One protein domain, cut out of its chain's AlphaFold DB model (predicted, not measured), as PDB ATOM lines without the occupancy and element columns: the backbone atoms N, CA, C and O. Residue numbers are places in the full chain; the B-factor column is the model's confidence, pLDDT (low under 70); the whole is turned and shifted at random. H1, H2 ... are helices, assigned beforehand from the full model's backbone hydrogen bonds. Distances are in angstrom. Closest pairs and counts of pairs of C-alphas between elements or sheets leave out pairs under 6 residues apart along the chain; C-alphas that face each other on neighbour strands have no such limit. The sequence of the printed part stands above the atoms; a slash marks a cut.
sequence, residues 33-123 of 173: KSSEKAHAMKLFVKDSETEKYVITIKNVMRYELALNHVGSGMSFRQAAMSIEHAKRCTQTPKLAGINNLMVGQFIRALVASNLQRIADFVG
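Overview. This is residues 33 to 123 of the 173 residues of an uncharacterized protein of Hyaloperonospora arabidopsidis (strain Emoy2) (UniProt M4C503). Three helices, H2, H3 and H4, meet in a crossed cluster at one end of the domain, and the long H4 runs out of it as an arm whose last residues, 117 to 122, stick out with Gly 123. H3 and H4 make a corner near their first residues, and H2 packs on both, while the short H1 is set away from the other helices at the end of a long looped stretch, residues 42 to 59, that folds back on itself. The printed part has 91 residues, with four named helices in the order H1, H2, H3, H4 and no named strand; the class is all helix. The whole is only just loose, close to compact, with a radius of gyration of the C-alphas of 15.0 A, and it spans 45 by 30 by 25 A.

Arrangement. H1, residues 33 to 41, touches no helix; residues 33 to 39 of it stand free. After it, residues 45 to 46 pair with residues 53 to 54, antiparallel, in a short pairing outside any named strand. H2, residues 60 to 71, is apart from H1. H3, residues 76 to 90, touches H2 at a steep tilt of 51 degrees, opposite ways; their closest C-alphas, those of His 69 and Ala 79, are 5.4 A apart. H4, residues 100 to 122, touches H2 with residues 103 to 107 alone, and H2 touches it with residues 63 to 67 alone. Their lines are about perpendicular, at 83 degrees, and their closest C-alphas, those of Ala 66 and Val 103, are 5.9 A apart. H3 and H4 touch through residues 76 to 80 of H3 and 100 to 104 of H4 alone, at a steep tilt of 65 degrees, opposite ways. Their closest C-alphas, those of Arg 77 and Asn 100, are 5.0 A apart. H1 is apart from H3 and from H4. In H1, H2, H3 and H4 every O i to N i+4 pair is within hydrogen-bond range.

Along the chain. H1 begins at C-alpha 33, (301.983, 206.417, 281.327), and measures 12.1 A from first to last C-alpha. H2 measures 16.1 A and H3 21.1 A. H4 is the longest, 23 residues and 33.1 A, from C-alpha 100 at (284.744, 208.613, 265.907) to C-alpha 122 at (309.954, 230.052, 266.098).

Size, cuts and confidence. The two C-alphas farthest apart, those of Cys 89 and Gly 123, are 46.8 A apart. The printed part has no cut. The link from H1 to H2, 18 residues, is long; the one from H2 to H3 is tight, and the one from H3 to H4 is short. The mean pLDDT of the printed part is 90.7, that of H1 is 78, and no printed residue is under 70.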
ATOM      1  N   LYS A  33     301.660 205.202 282.098       78.25
ATOM      2  CA  LYS A  33     301.983 206.417 281.327       78.25
ATOM      3  C   LYS A  33     302.859 206.109 280.112       78.25
ATOM      4  O   LYS A  33     302.663 206.697 279.051       78.25
ATOM      5  N   SER A  34     303.806 205.182 280.250       74.06
ATOM      6  CA  SER A  34     304.663 204.741 279.146       74.06
ATOM      7  C   SER A  34     303.851 204.066 278.034       74.06
ATOM      8  O   SER A  34     303.991 204.421 276.860       74.06
ATOM      9  N   SER A  35     302.919 203.173 278.384       80.56
ATOM     10  CA  SER A  35     302.052 202.521 277.395       80.56
ATOM     11  C   SER A  35     301.066 203.495 276.738       80.56
ATOM     12  O   SER A  35     300.861 203.434 275.524       80.56
ATOM     13  N   GLU A  36     300.519 204.451 277.492       76.38
ATOM     14  CA  GLU A  36     299.690 205.540 276.960       76.38
ATOM     15  C   GLU A  36     300.472 206.419 275.977       76.38
ATOM     16  O   GLU A  36     299.965 206.735 274.897       76.38
ATOM     17  N   LYS A  37     301.724 206.767 276.310       75.69
ATOM     18  CA  LYS A  37     302.628 207.508 275.421       75.69
ATOM     19  C   LYS A  37     302.880 206.724 274.136       75.69
ATOM     20  O   LYS A  37     302.671 207.268 273.055       75.69
ATOM     21  N   ALA A  38     303.255 205.449 274.232       79.75
ATOM     22  CA  ALA A  38     303.484 204.600 273.063       79.75
ATOM     23  C   ALA A  38     302.236 204.515 272.166       79.75
ATOM     24  O   ALA A  38     302.318 204.678 270.948       79.75
ATOM     25  N   HIS A  39     301.051 204.350 272.763       80.88
ATOM     26  CA  HIS A  39     299.798 204.302 272.015       80.88
ATOM     27  C   HIS A  39     299.440 205.654 271.375       80.88
ATOM     28  O   HIS A  39     298.933 205.695 270.251       80.88
ATOM     29  N   ALA A  40     299.695 206.772 272.057       75.81
ATOM     30  CA  ALA A  40     299.479 208.111 271.512       75.81
ATOM     31  C   ALA A  40     300.421 208.417 270.338       75.81
ATOM     32  O   ALA A  40     299.996 209.060 269.375       75.81
ATOM     33  N   MET A  41     301.658 207.919 270.401       84.38
ATOM     34  CA  MET A  41     302.676 208.103 269.368       84.38
ATOM     35  C   MET A  41     302.511 207.167 268.168       84.38
ATOM     36  O   MET A  41     303.060 207.455 267.117       84.38
ATOM     37  N   LYS A  42     301.699 206.105 268.264       86.75
ATOM     38  CA  LYS A  42     301.500 205.103 267.197       86.75
ATOM     39  C   LYS A  42     301.102 205.678 265.826       86.75
ATOM     40  O   LYS A  42     301.346 205.044 264.806       86.75
ATOM     41  N   LEU A  43     300.455 206.846 265.797       86.44
ATOM     42  CA  LEU A  43     300.071 207.534 264.557       86.44
ATOM     43  C   LEU A  43     301.260 208.211 263.852       86.44
ATOM     44  O   LEU A  43     301.210 208.432 262.645       86.44
ATOM     45  N   PHE A  44     302.293 208.566 264.609       89.12
ATOM     46  CA  PHE A  44     303.431 209.358 264.174       89.12
ATOM     47  C   PHE A  44     304.621 208.436 263.933       89.12
ATOM     48  O   PHE A  44     305.125 207.802 264.858       89.12
ATOM     49  N   VAL A  45     305.091 208.375 262.692       90.00
ATOM     50  CA  VAL A  45     306.261 207.575 262.325       90.00
ATOM     51  C   VAL A  45     307.459 208.509 262.252       90.00
ATOM     52  O   VAL A  45     307.401 209.506 261.540       90.00
ATOM     53  N   LYS A  46     308.522 208.225 263.011       87.38
ATOM     54  CA  LYS A  46     309.765 208.996 262.902       87.38
ATOM     55  C   LYS A  46     310.424 208.655 261.564       87.38
ATOM     56  O   LYS A  46     310.670 207.484 261.289       87.38
ATOM     57  N   ASP A  47     310.671 209.671 260.757       87.06
ATOM     58  CA  ASP A  47     311.450 209.575 259.535       87.06
ATOM     59  C   ASP A  47     312.944 209.564 259.886       87.06
ATOM     60  O   ASP A  47     313.418 210.390 260.673       87.06
ATOM     61  N   SER A  48     313.669 208.585 259.347       85.12
ATOM     62  CA  SER A  48     315.092 208.368 259.611       85.12
ATOM     63  C   SER A  48     315.989 209.418 258.964       85.12
ATOM     64  O   SER A  48     317.092 209.631 259.453       85.12
ATOM     65  N   GLU A  49     315.537 210.073 257.893       85.31
ATOM     66  CA  GLU A  49     316.358 211.040 257.153       85.31
ATOM     67  C   GLU A  49     316.209 212.463 257.694       85.31
ATOM     68  O   GLU A  49     317.193 213.176 257.872       85.31
ATOM     69  N   THR A  50     314.975 212.888 257.976       79.94
ATOM     70  CA  THR A  50     314.687 214.267 258.406       79.94
ATOM     71  C   THR A  50     314.627 214.443 259.923       79.94
ATOM     72  O   THR A  50     314.472 215.567 260.398       79.94
ATOM     73  N   GLU A  51     314.672 213.340 260.677       81.25
ATOM     74  CA  GLU A  51     314.367 213.258 262.113       81.25
ATOM     75  C   GLU A  51     312.976 213.789 262.514       81.25
ATOM     76  O   GLU A  51     312.670 213.927 263.704       81.25
ATOM     77  N   LYS A  52     312.098 214.061 261.541       82.75
ATOM     78  CA  LYS A  52     310.740 214.561 261.778       82.75
ATOM     79  C   LYS A  52     309.749 213.412 261.902       82.75
ATOM     80  O   LYS A  52     309.974 212.298 261.446       82.75
ATOM     81  N   TYR A  53     308.605 213.691 262.518       86.69
ATOM     82  CA  TYR A  53     307.485 212.756 262.525       86.69
ATOM     83  C   TYR A  53     306.606 212.967 261.292       86.69
ATOM     84  O   TYR A  53     306.147 214.079 261.033       86.69
ATOM     85  N   VAL A  54     306.324 211.883 260.577       88.94
ATOM     86  CA  VAL A  54     305.465 211.845 259.392       88.94
ATOM     87  C   VAL A  54     304.189 211.068 259.708       88.94
ATOM     88  O   VAL A  54     304.181 210.110 260.485       88.94
ATOM     89  N   ILE A  55     303.082 211.502 259.106       90.56
ATOM     90  CA  ILE A  55     301.774 210.856 259.215       90.56
ATOM     91  C   ILE A  55     301.261 210.597 257.805       90.56
ATOM     92  O   ILE A  55     301.116 211.525 257.011       90.56
ATOM     93  N   THR A  56     300.917 209.347 257.510       91.75
ATOM     94  CA  THR A  56     300.380 208.970 256.198       91.75
ATOM     95  C   THR A  56     298.858 208.908 256.235       91.75
ATOM     96  O   THR A  56     298.264 207.985 256.799       91.75
ATOM     97  N   ILE A  57     298.207 209.864 255.575       92.75
ATOM     98  CA  ILE A  57     296.755 209.865 255.384       92.75
ATOM     99  C   ILE A  57     296.413 209.077 254.117       92.75
ATOM    100  O   ILE A  57     296.491 209.583 253.004       92.75
ATOM    101  N   LYS A  58     295.998 207.816 254.287       91.25
ATOM    102  CA  LYS A  58     295.657 206.928 253.157       91.25
ATOM    103  C   LYS A  58     294.417 207.373 252.375       91.25
ATOM    104  O   LYS A  58     294.270 207.034 251.208       91.25
ATOM    105  N   ASN A  59     293.492 208.073 253.030       93.75
ATOM    106  CA  ASN A  59     292.230 208.489 252.432       93.75
ATOM    107  C   ASN A  59     291.992 209.979 252.672       93.75
ATOM    108  O   ASN A  59     291.455 210.375 253.708       93.75
ATOM    109  N   VAL A  60     292.404 210.778 251.692       94.69
ATOM    110  CA  VAL A  60     292.348 212.244 251.748       94.69
ATOM    111  C   VAL A  60     290.907 212.748 251.844       94.69
ATOM    112  O   VAL A  60     290.617 213.602 252.668       94.69
ATOM    113  N   MET A  61     289.970 212.137 251.112       95.06
ATOM    114  CA  MET A  61     288.566 212.568 251.109       95.06
ATOM    115  C   MET A  61     287.920 212.487 252.500       95.06
ATOM    116  O   MET A  61     287.206 213.395 252.918       95.06
ATOM    117  N   ARG A  62     288.183 211.409 253.254       95.12
ATOM    118  CA  ARG A  62     287.702 211.291 254.643       95.12
ATOM    119  C   ARG A  62     288.345 212.309 255.563       95.12
ATOM    120  O   ARG A  62     287.673 212.821 256.452       95.12
ATOM    121  N   TYR A  63     289.639 212.534 255.375       96.12
ATOM    122  CA  TYR A  63     290.395 213.486 256.162       96.12
ATOM    123  C   TYR A  63     289.827 214.894 255.980       96.12
ATOM    124  O   TYR A  63     289.401 215.495 256.960       96.12
ATOM    125  N   GLU A  64     289.701 215.365 254.741       96.44
ATOM    126  CA  GLU A  64     289.166 216.694 254.424       96.44
ATOM    127  C   GLU A  64     287.735 216.883 254.934       96.44
ATOM    128  O   GLU A  64     287.443 217.875 255.601       96.44
ATOM    129  N   LEU A  65     286.844 215.910 254.707       96.56
ATOM    130  CA  LEU A  65     285.476 215.987 255.224       96.56
ATOM    131  C   LEU A  65     285.440 216.023 256.754       96.56
ATOM    132  O   LEU A  65     284.669 216.787 257.331       96.56
ATOM    133  N   ALA A  66     286.279 215.228 257.425       97.06
ATOM    134  CA  ALA A  66     286.364 215.241 258.880       97.06
ATOM    135  C   ALA A  66     286.840 216.603 259.402       97.06
ATOM    136  O   ALA A  66     286.244 217.122 260.346       97.06
ATOM    137  N   LEU A  67     287.860 217.199 258.772       96.75
ATOM    138  CA  LEU A  67     288.330 218.538 259.122       96.75
ATOM    139  C   LEU A  67     287.231 219.584 258.936       96.75
ATOM    140  O   LEU A  67     286.979 220.363 259.850       96.75
ATOM    141  N   ASN A  68     286.544 219.568 257.792       97.44
ATOM    142  CA  ASN A  68     285.492 220.532 257.475       97.44
ATOM    143  C   ASN A  68     284.307 220.427 258.442       97.44
ATOM    144  O   ASN A  68     283.842 221.439 258.963       97.44
ATOM    145  N   HIS A  69     283.831 219.215 258.737       97.25
ATOM    146  CA  HIS A  69     282.732 219.014 259.682       97.25
ATOM    147  C   HIS A  69     283.097 219.426 261.112       97.25
ATOM    148  O   HIS A  69     282.319 220.126 261.759       97.25
ATOM    149  N   VAL A  70     284.277 219.034 261.605       95.44
ATOM    150  CA  VAL A  70     284.725 219.428 262.952       95.44
ATOM    151  C   VAL A  70     284.989 220.931 263.022       95.44
ATOM    152  O   VAL A  70     284.576 221.577 263.981       95.44
ATOM    153  N   GLY A  71     285.600 221.510 261.986       92.38
ATOM    154  CA  GLY A  71     285.792 222.954 261.850       92.38
ATOM    155  C   GLY A  71     284.475 223.735 261.793       92.38
ATOM    156  O   GLY A  71     284.430 224.883 262.218       92.38
ATOM    157  N   SER A  72     283.386 223.088 261.365       94.56
ATOM    158  CA  SER A  72     282.022 223.639 261.389       94.56
ATOM    159  C   SER A  72     281.314 223.453 262.741       94.56
ATOM    160  O   SER A  72     280.119 223.717 262.852       94.56
ATOM    161  N   GLY A  73     282.013 222.966 263.772       91.94
ATOM    162  CA  GLY A  73     281.487 222.802 265.130       91.94
ATOM    163  C   GLY A  73     280.853 221.442 265.434       91.94
ATOM    164  O   GLY A  73     280.286 221.265 266.512       91.94
ATOM    165  N   MET A  74     280.945 220.456 264.536       95.62
ATOM    166  CA  MET A  74     280.458 219.108 264.839       95.62
ATOM    167  C   MET A  74     281.375 218.399 265.839       95.62
ATOM    168  O   MET A  74     282.599 218.393 265.698       95.62
ATOM    169  N   SER A  75     280.782 217.691 266.804       95.75
ATOM    170  CA  SER A  75     281.531 216.710 267.595       95.75
ATOM    171  C   SER A  75     282.104 215.612 266.692       95.75
ATOM    172  O   SER A  75     281.550 215.305 265.634       95.75
ATOM    173  N   PHE A  76     283.175 214.943 267.126       95.31
ATOM    174  CA  PHE A  76     283.799 213.860 266.350       95.31
ATOM    175  C   PHE A  76     282.805 212.741 265.989       95.31
ATOM    176  O   PHE A  76     282.841 212.197 264.884       95.31
ATOM    177  N   ARG A  77     281.851 212.462 266.888       96.94
ATOM    178  CA  ARG A  77     280.759 211.514 266.647       96.94
ATOM    179  C   ARG A  77     279.827 212.002 265.538       96.94
ATOM    180  O   ARG A  77     279.521 211.233 264.634       96.94
ATOM    181  N   GLN A  78     279.397 213.263 265.589       97.38
ATOM    182  CA  GLN A  78     278.535 213.855 264.559       97.38
ATOM    183  C   GLN A  78     279.233 213.931 263.197       97.38
ATOM    184  O   GLN A  78     278.609 213.625 262.185       97.38
ATOM    185  N   ALA A  79     280.524 214.273 263.164       97.62
ATOM    186  CA  ALA A  79     281.311 214.293 261.935       97.62
ATOM    187  C   ALA A  79     281.402 212.891 261.308       97.62
ATOM    188  O   ALA A  79     281.121 212.727 260.122       97.62
ATOM    189  N   ALA A  80     281.702 211.860 262.108       97.38
ATOM    190  CA  ALA A  80     281.725 210.478 261.628       97.38
ATOM    191  C   ALA A  80     280.355 210.031 261.082       97.38
ATOM    192  O   ALA A  80     280.288 209.457 259.997       97.38
ATOM    193  N   MET A  81     279.263 210.336 261.793       97.50
ATOM    194  CA  MET A  81     277.901 210.029 261.336       97.50
ATOM    195  C   MET A  81     277.543 210.754 260.037       97.50
ATOM    196  O   MET A  81     276.958 210.148 259.147       97.50
ATOM    197  N   SER A  82     277.915 212.028 259.906       97.12
ATOM    198  CA  SER A  82     277.620 212.830 258.713       97.12
ATOM    199  C   SER A  82     278.322 212.272 257.475       97.12
ATOM    200  O   SER A  82     277.700 212.139 256.422       97.12
ATOM    201  N   ILE A  83     279.584 211.855 257.609       96.81
ATOM    202  CA  ILE A  83     280.338 211.235 256.511       96.81
ATOM    203  C   ILE A  83     279.762 209.857 256.157       96.81
ATOM    204  O   ILE A  83     279.642 209.520 254.979       96.81
ATOM    205  N   GLU A  84     279.349 209.075 257.153       96.25
ATOM    206  CA  GLU A  84     278.690 207.784 256.930       96.25
ATOM    207  C   GLU A  84     277.318 207.952 256.245       96.25
ATOM    208  O   GLU A  84     276.965 207.183 255.352       96.25
ATOM    209  N   HIS A  85     276.549 208.990 256.588       96.00
ATOM    210  CA  HIS A  85     275.313 209.329 255.879       96.00
ATOM    211  C   HIS A  85     275.591 209.739 254.430       96.00
ATOM    212  O   HIS A  85     274.965 209.202 253.517       96.00
ATOM    213  N   ALA A  86     276.587 210.600 254.198       95.38
ATOM    214  CA  ALA A  86     277.010 210.975 252.850       95.38
ATOM    215  C   ALA A  86     277.438 209.748 252.026       95.38
ATOM    216  O   ALA A  86     277.081 209.635 250.852       95.38
ATOM    217  N   LYS A  87     278.125 208.777 252.645       96.00
ATOM    218  CA  LYS A  87     278.454 207.488 252.021       96.00
ATOM    219  C   LYS A  87     277.205 206.731 251.583       96.00
ATOM    220  O   LYS A  87     277.202 206.169 250.494       96.00
ATOM    221  N   ARG A  88     276.160 206.676 252.414       95.06
ATOM    222  CA  ARG A  88     274.913 205.957 252.090       95.06
ATOM    223  C   ARG A  88     274.135 206.628 250.962       95.06
ATOM    224  O   ARG A  88     273.605 205.929 250.109       95.06
ATOM    225  N   CYS A  89     274.105 207.956 250.927       95.44
ATOM    226  CA  CYS A  89     273.402 208.695 249.878       95.44
ATOM    227  C   CYS A  89     274.143 208.649 248.537       95.44
ATOM    228  O   CYS A  89     273.523 208.458 247.498       95.44
ATOM    229  N   THR A  90     275.468 208.805 248.553       95.38
ATOM    230  CA  THR A  90     276.281 208.893 247.323       95.38
ATOM    231  C   THR A  90     276.834 207.549 246.854       95.38
ATOM    232  O   THR A  90     277.378 207.465 245.760       95.38
ATOM    233  N   GLN A  91     276.763 206.511 247.695       93.44
ATOM    234  CA  GLN A  91     277.394 205.199 247.484       93.44
ATOM    235  C   GLN A  91     278.910 205.269 247.215       93.44
ATOM    236  O   GLN A  91     279.497 204.356 246.641       93.44
ATOM    237  N   THR A  92     279.579 206.329 247.683       93.19
ATOM    238  CA  THR A  92     281.019 206.524 247.465       93.19
ATOM    239  C   THR A  92     281.846 205.564 248.341       93.19
ATOM    240  O   THR A  92     281.891 205.742 249.565       93.19
ATOM    241  N   PRO A  93     282.597 204.596 247.772       90.81
ATOM    242  CA  PRO A  93     283.337 203.595 248.554       90.81
ATOM    243  C   PRO A  93     284.455 204.220 249.391       90.81
ATOM    244  O   PRO A  93     284.762 203.772 250.499       90.81
ATOM    245  N   LYS A  94     285.035 205.322 248.893       92.25
ATOM    246  CA  LYS A  94     286.081 206.079 249.586       92.25
ATOM    247  C   LYS A  94     285.627 206.589 250.952       92.25
ATOM    248  O   LYS A  94     286.495 206.840 251.769       92.25
ATOM    249  N   LEU A  95     284.337 206.667 251.273       93.19
ATOM    250  CA  LEU A  95     283.858 207.150 252.576       93.19
ATOM    251  C   LEU A  95     283.623 206.037 253.620       93.19
ATOM    252  O   LEU A  95     283.441 206.335 254.794       93.19
ATOM    253  N   ALA A  96     283.677 204.759 253.230       92.06
ATOM    254  CA  ALA A  96     283.234 203.638 254.067       92.06
ATOM    255  C   ALA A  96     284.115 203.332 255.298       92.06
ATOM    256  O   ALA A  96     285.330 203.190 255.184       92.06
ATOM    257  N   GLY A  97     283.513 203.097 256.466       91.44
ATOM    258  CA  GLY A  97     284.247 202.642 257.658       91.44
ATOM    259  C   GLY A  97     284.922 203.767 258.443       91.44
ATOM    260  O   GLY A  97     285.843 203.518 259.218       91.44
ATOM    261  N   ILE A  98     284.480 205.010 258.239       95.00
ATOM    262  CA  ILE A  98     284.820 206.110 259.138       95.00
ATOM    263  C   ILE A  98     284.188 205.885 260.516       95.00
ATOM    264  O   ILE A  98     283.079 205.372 260.639       95.00
ATOM    265  N   ASN A  99     284.896 206.268 261.574       95.62
ATOM    266  CA  ASN A  99     284.386 206.215 262.937       95.62
ATOM    267  C   ASN A  99     284.930 207.388 263.767       95.62
ATOM    268  O   ASN A  99     285.829 208.115 263.339       95.62
ATOM    269  N   ASN A 100     284.383 207.548 264.971       94.94
ATOM    270  CA  ASN A 100     284.744 208.613 265.907       94.94
ATOM    271  C   ASN A 100     286.256 208.665 266.212       94.94
ATOM    272  O   ASN A 100     286.842 209.743 266.283       94.94
ATOM    273  N   LEU A 101     286.897 207.499 266.360       92.81
ATOM    274  CA  LEU A 101     288.328 207.402 266.651       92.81
ATOM    275  C   LEU A 101     289.175 207.892 265.470       92.81
ATOM    276  O   LEU A 101     290.125 208.643 265.679       92.81
ATOM    277  N   MET A 102     288.814 207.518 264.239       94.25
ATOM    278  CA  MET A 102     289.504 207.979 263.029       94.25
ATOM    279  C   MET A 102     289.402 209.495 262.860       94.25
ATOM    280  O   MET A 102     290.401 210.141 262.555       94.25
ATOM    281  N   VAL A 103     288.223 210.073 263.112       95.50
ATOM    282  CA  VAL A 103     288.051 211.534 263.103       95.50
ATOM    283  C   VAL A 103     288.983 212.181 264.128       95.50
ATOM    284  O   VAL A 103     289.734 213.088 263.781       95.50
ATOM    285  N   GLY A 104     289.022 211.665 265.361       92.44
ATOM    286  CA  GLY A 104     289.946 212.154 266.388       92.44
ATOM    287  C   GLY A 104     291.421 212.068 265.970       92.44
ATOM    288  O   GLY A 104     292.186 212.998 266.216       92.44
ATOM    289  N   GLN A 105     291.824 210.994 265.287       91.56
ATOM    290  CA  GLN A 105     293.180 210.840 264.746       91.56
ATOM    291  C   GLN A 105     293.494 211.868 263.649       91.56
ATOM    292  O   GLN A 105     294.587 212.432 263.653       91.56
ATOM    293  N   PHE A 106     292.549 212.163 262.754       94.69
ATOM    294  CA  PHE A 106     292.714 213.197 261.726       94.69
ATOM    295  C   PHE A 106     292.886 214.593 262.326       94.69
ATOM    296  O   PHE A 106     293.797 215.323 261.938       94.69
ATOM    297  N   ILE A 107     292.074 214.937 263.328       93.25
ATOM    298  CA  ILE A 107     292.204 216.211 264.041       93.25
ATOM    299  C   ILE A 107     293.538 216.279 264.787       93.25
ATOM    300  O   ILE A 107     294.224 217.296 264.729       93.25
ATOM    301  N   ARG A 108     293.966 215.182 265.424       90.94
ATOM    302  CA  ARG A 108     295.275 215.108 266.086       90.94
ATOM    303  C   ARG A 108     296.430 215.324 265.108       90.94
ATOM    304  O   ARG A 108     297.371 216.036 265.447       90.94
ATOM    305  N   ALA A 109     296.348 214.743 263.911       91.00
ATOM    306  CA  ALA A 109     297.335 214.936 262.852       91.00
ATOM    307  C   ALA A 109     297.406 216.404 262.400       91.00
ATOM    308  O   ALA A 109     298.499 216.957 262.303       91.00
ATOM    309  N   LEU A 110     296.252 217.057 262.203       91.62
ATOM    310  CA  LEU A 110     296.188 218.484 261.870       91.62
ATOM    311  C   LEU A 110     296.813 219.354 262.970       91.62
ATOM    312  O   LEU A 110     297.654 220.204 262.685       91.62
ATOM    313  N   VAL A 111     296.436 219.127 264.233       88.56
ATOM    314  CA  VAL A 111     296.979 219.879 265.377       88.56
ATOM    315  C   VAL A 111     298.493 219.706 265.472       88.56
ATOM    316  O   VAL A 111     299.208 220.692 265.619       88.56
ATOM    317  N   ALA A 112     298.996 218.477 265.345       86.62
ATOM    318  CA  ALA A 112     300.430 218.212 265.391       86.62
ATOM    319  C   ALA A 112     301.190 218.888 264.240       86.62
ATOM    320  O   ALA A 112     302.236 219.487 264.477       86.62
ATOM    321  N   SER A 113     300.646 218.856 263.019       87.50
ATOM    322  CA  SER A 113     301.231 219.548 261.864       87.50
ATOM    323  C   SER A 113     301.301 221.063 262.084       87.50
ATOM    324  O   SER A 113     302.344 221.674 261.857       87.50
ATOM    325  N   ASN A 114     300.239 221.664 262.627       88.00
ATOM    326  CA  ASN A 114     300.225 223.088 262.960       88.00
ATOM    327  C   ASN A 114     301.225 223.438 264.070       88.00
ATOM    328  O   ASN A 114     301.916 224.446 263.968       88.00
ATOM    329  N   LEU A 115     301.354 222.601 265.105       86.00
ATOM    330  CA  LEU A 115     302.355 222.793 266.158       86.00
ATOM    331  C   LEU A 115     303.785 222.692 265.617       86.00
ATOM    332  O   LEU A 115     304.643 223.468 266.031       86.00
ATOM    333  N   GLN A 116     304.041 221.775 264.680       85.94
ATOM    334  CA  GLN A 116     305.330 221.701 263.997       85.94
ATOM    335  C   GLN A 116     305.589 222.972 263.186       85.94
ATOM    336  O   GLN A 116     306.669 223.534 263.280       85.94
ATOM    337  N   ARG A 117     304.587 223.481 262.465       87.00
ATOM    338  CA  ARG A 117     304.724 224.714 261.684       87.00
ATOM    339  C   ARG A 117     304.964 225.947 262.561       87.00
ATOM    340  O   ARG A 117     305.749 226.808 262.188       87.00
ATOM    341  N   ILE A 118     304.341 226.012 263.739       87.44
ATOM    342  CA  ILE A 118     304.651 227.032 264.754       87.44
ATOM    343  C   ILE A 118     306.100 226.885 265.225       87.44
ATOM    344  O   ILE A 118     306.804 227.884 265.308       87.44
ATOM    345  N   ALA A 119     306.561 225.664 265.505       86.69
ATOM    346  CA  ALA A 119     307.949 225.431 265.902       86.69
ATOM    347  C   ALA A 119     308.943 225.841 264.803       86.69
ATOM    348  O   ALA A 119     309.953 226.462 265.114       86.69
ATOM    349  N   ASP A 120     308.630 225.550 263.538       88.12
ATOM    350  CA  ASP A 120     309.439 225.957 262.388       88.12
ATOM    351  C   ASP A 120     309.510 227.491 262.274       88.12
ATOM    352  O   ASP A 120     310.587 228.022 262.031       88.12
ATOM    353  N   PHE A 121     308.403 228.213 262.513       88.50
ATOM    354  CA  PHE A 121     308.433 229.680 262.582       88.50
ATOM    355  C   PHE A 121     309.337 230.166 263.711       88.50
ATOM    356  O   PHE A 121     310.212 230.986 263.473       88.50
ATOM    357  N   VAL A 122     309.158 229.645 264.925       88.56
ATOM    358  CA  VAL A 122     309.954 230.052 266.098       88.56
ATOM    359  C   VAL A 122     311.444 229.767 265.919       88.56
ATOM    360  O   VAL A 122     312.263 230.487 266.478       88.56
ATOM    361  N   GLY A 123     311.796 228.730 265.158       88.44
ATOM    362  CA  GLY A 123     313.181 228.402 264.823       88.44
ATOM    363  C   GLY A 123     313.770 229.202 263.656       88.44
ATOM    364  O   GLY A 123     314.958 229.052 263.379       88.44
TER     365      GLY A 123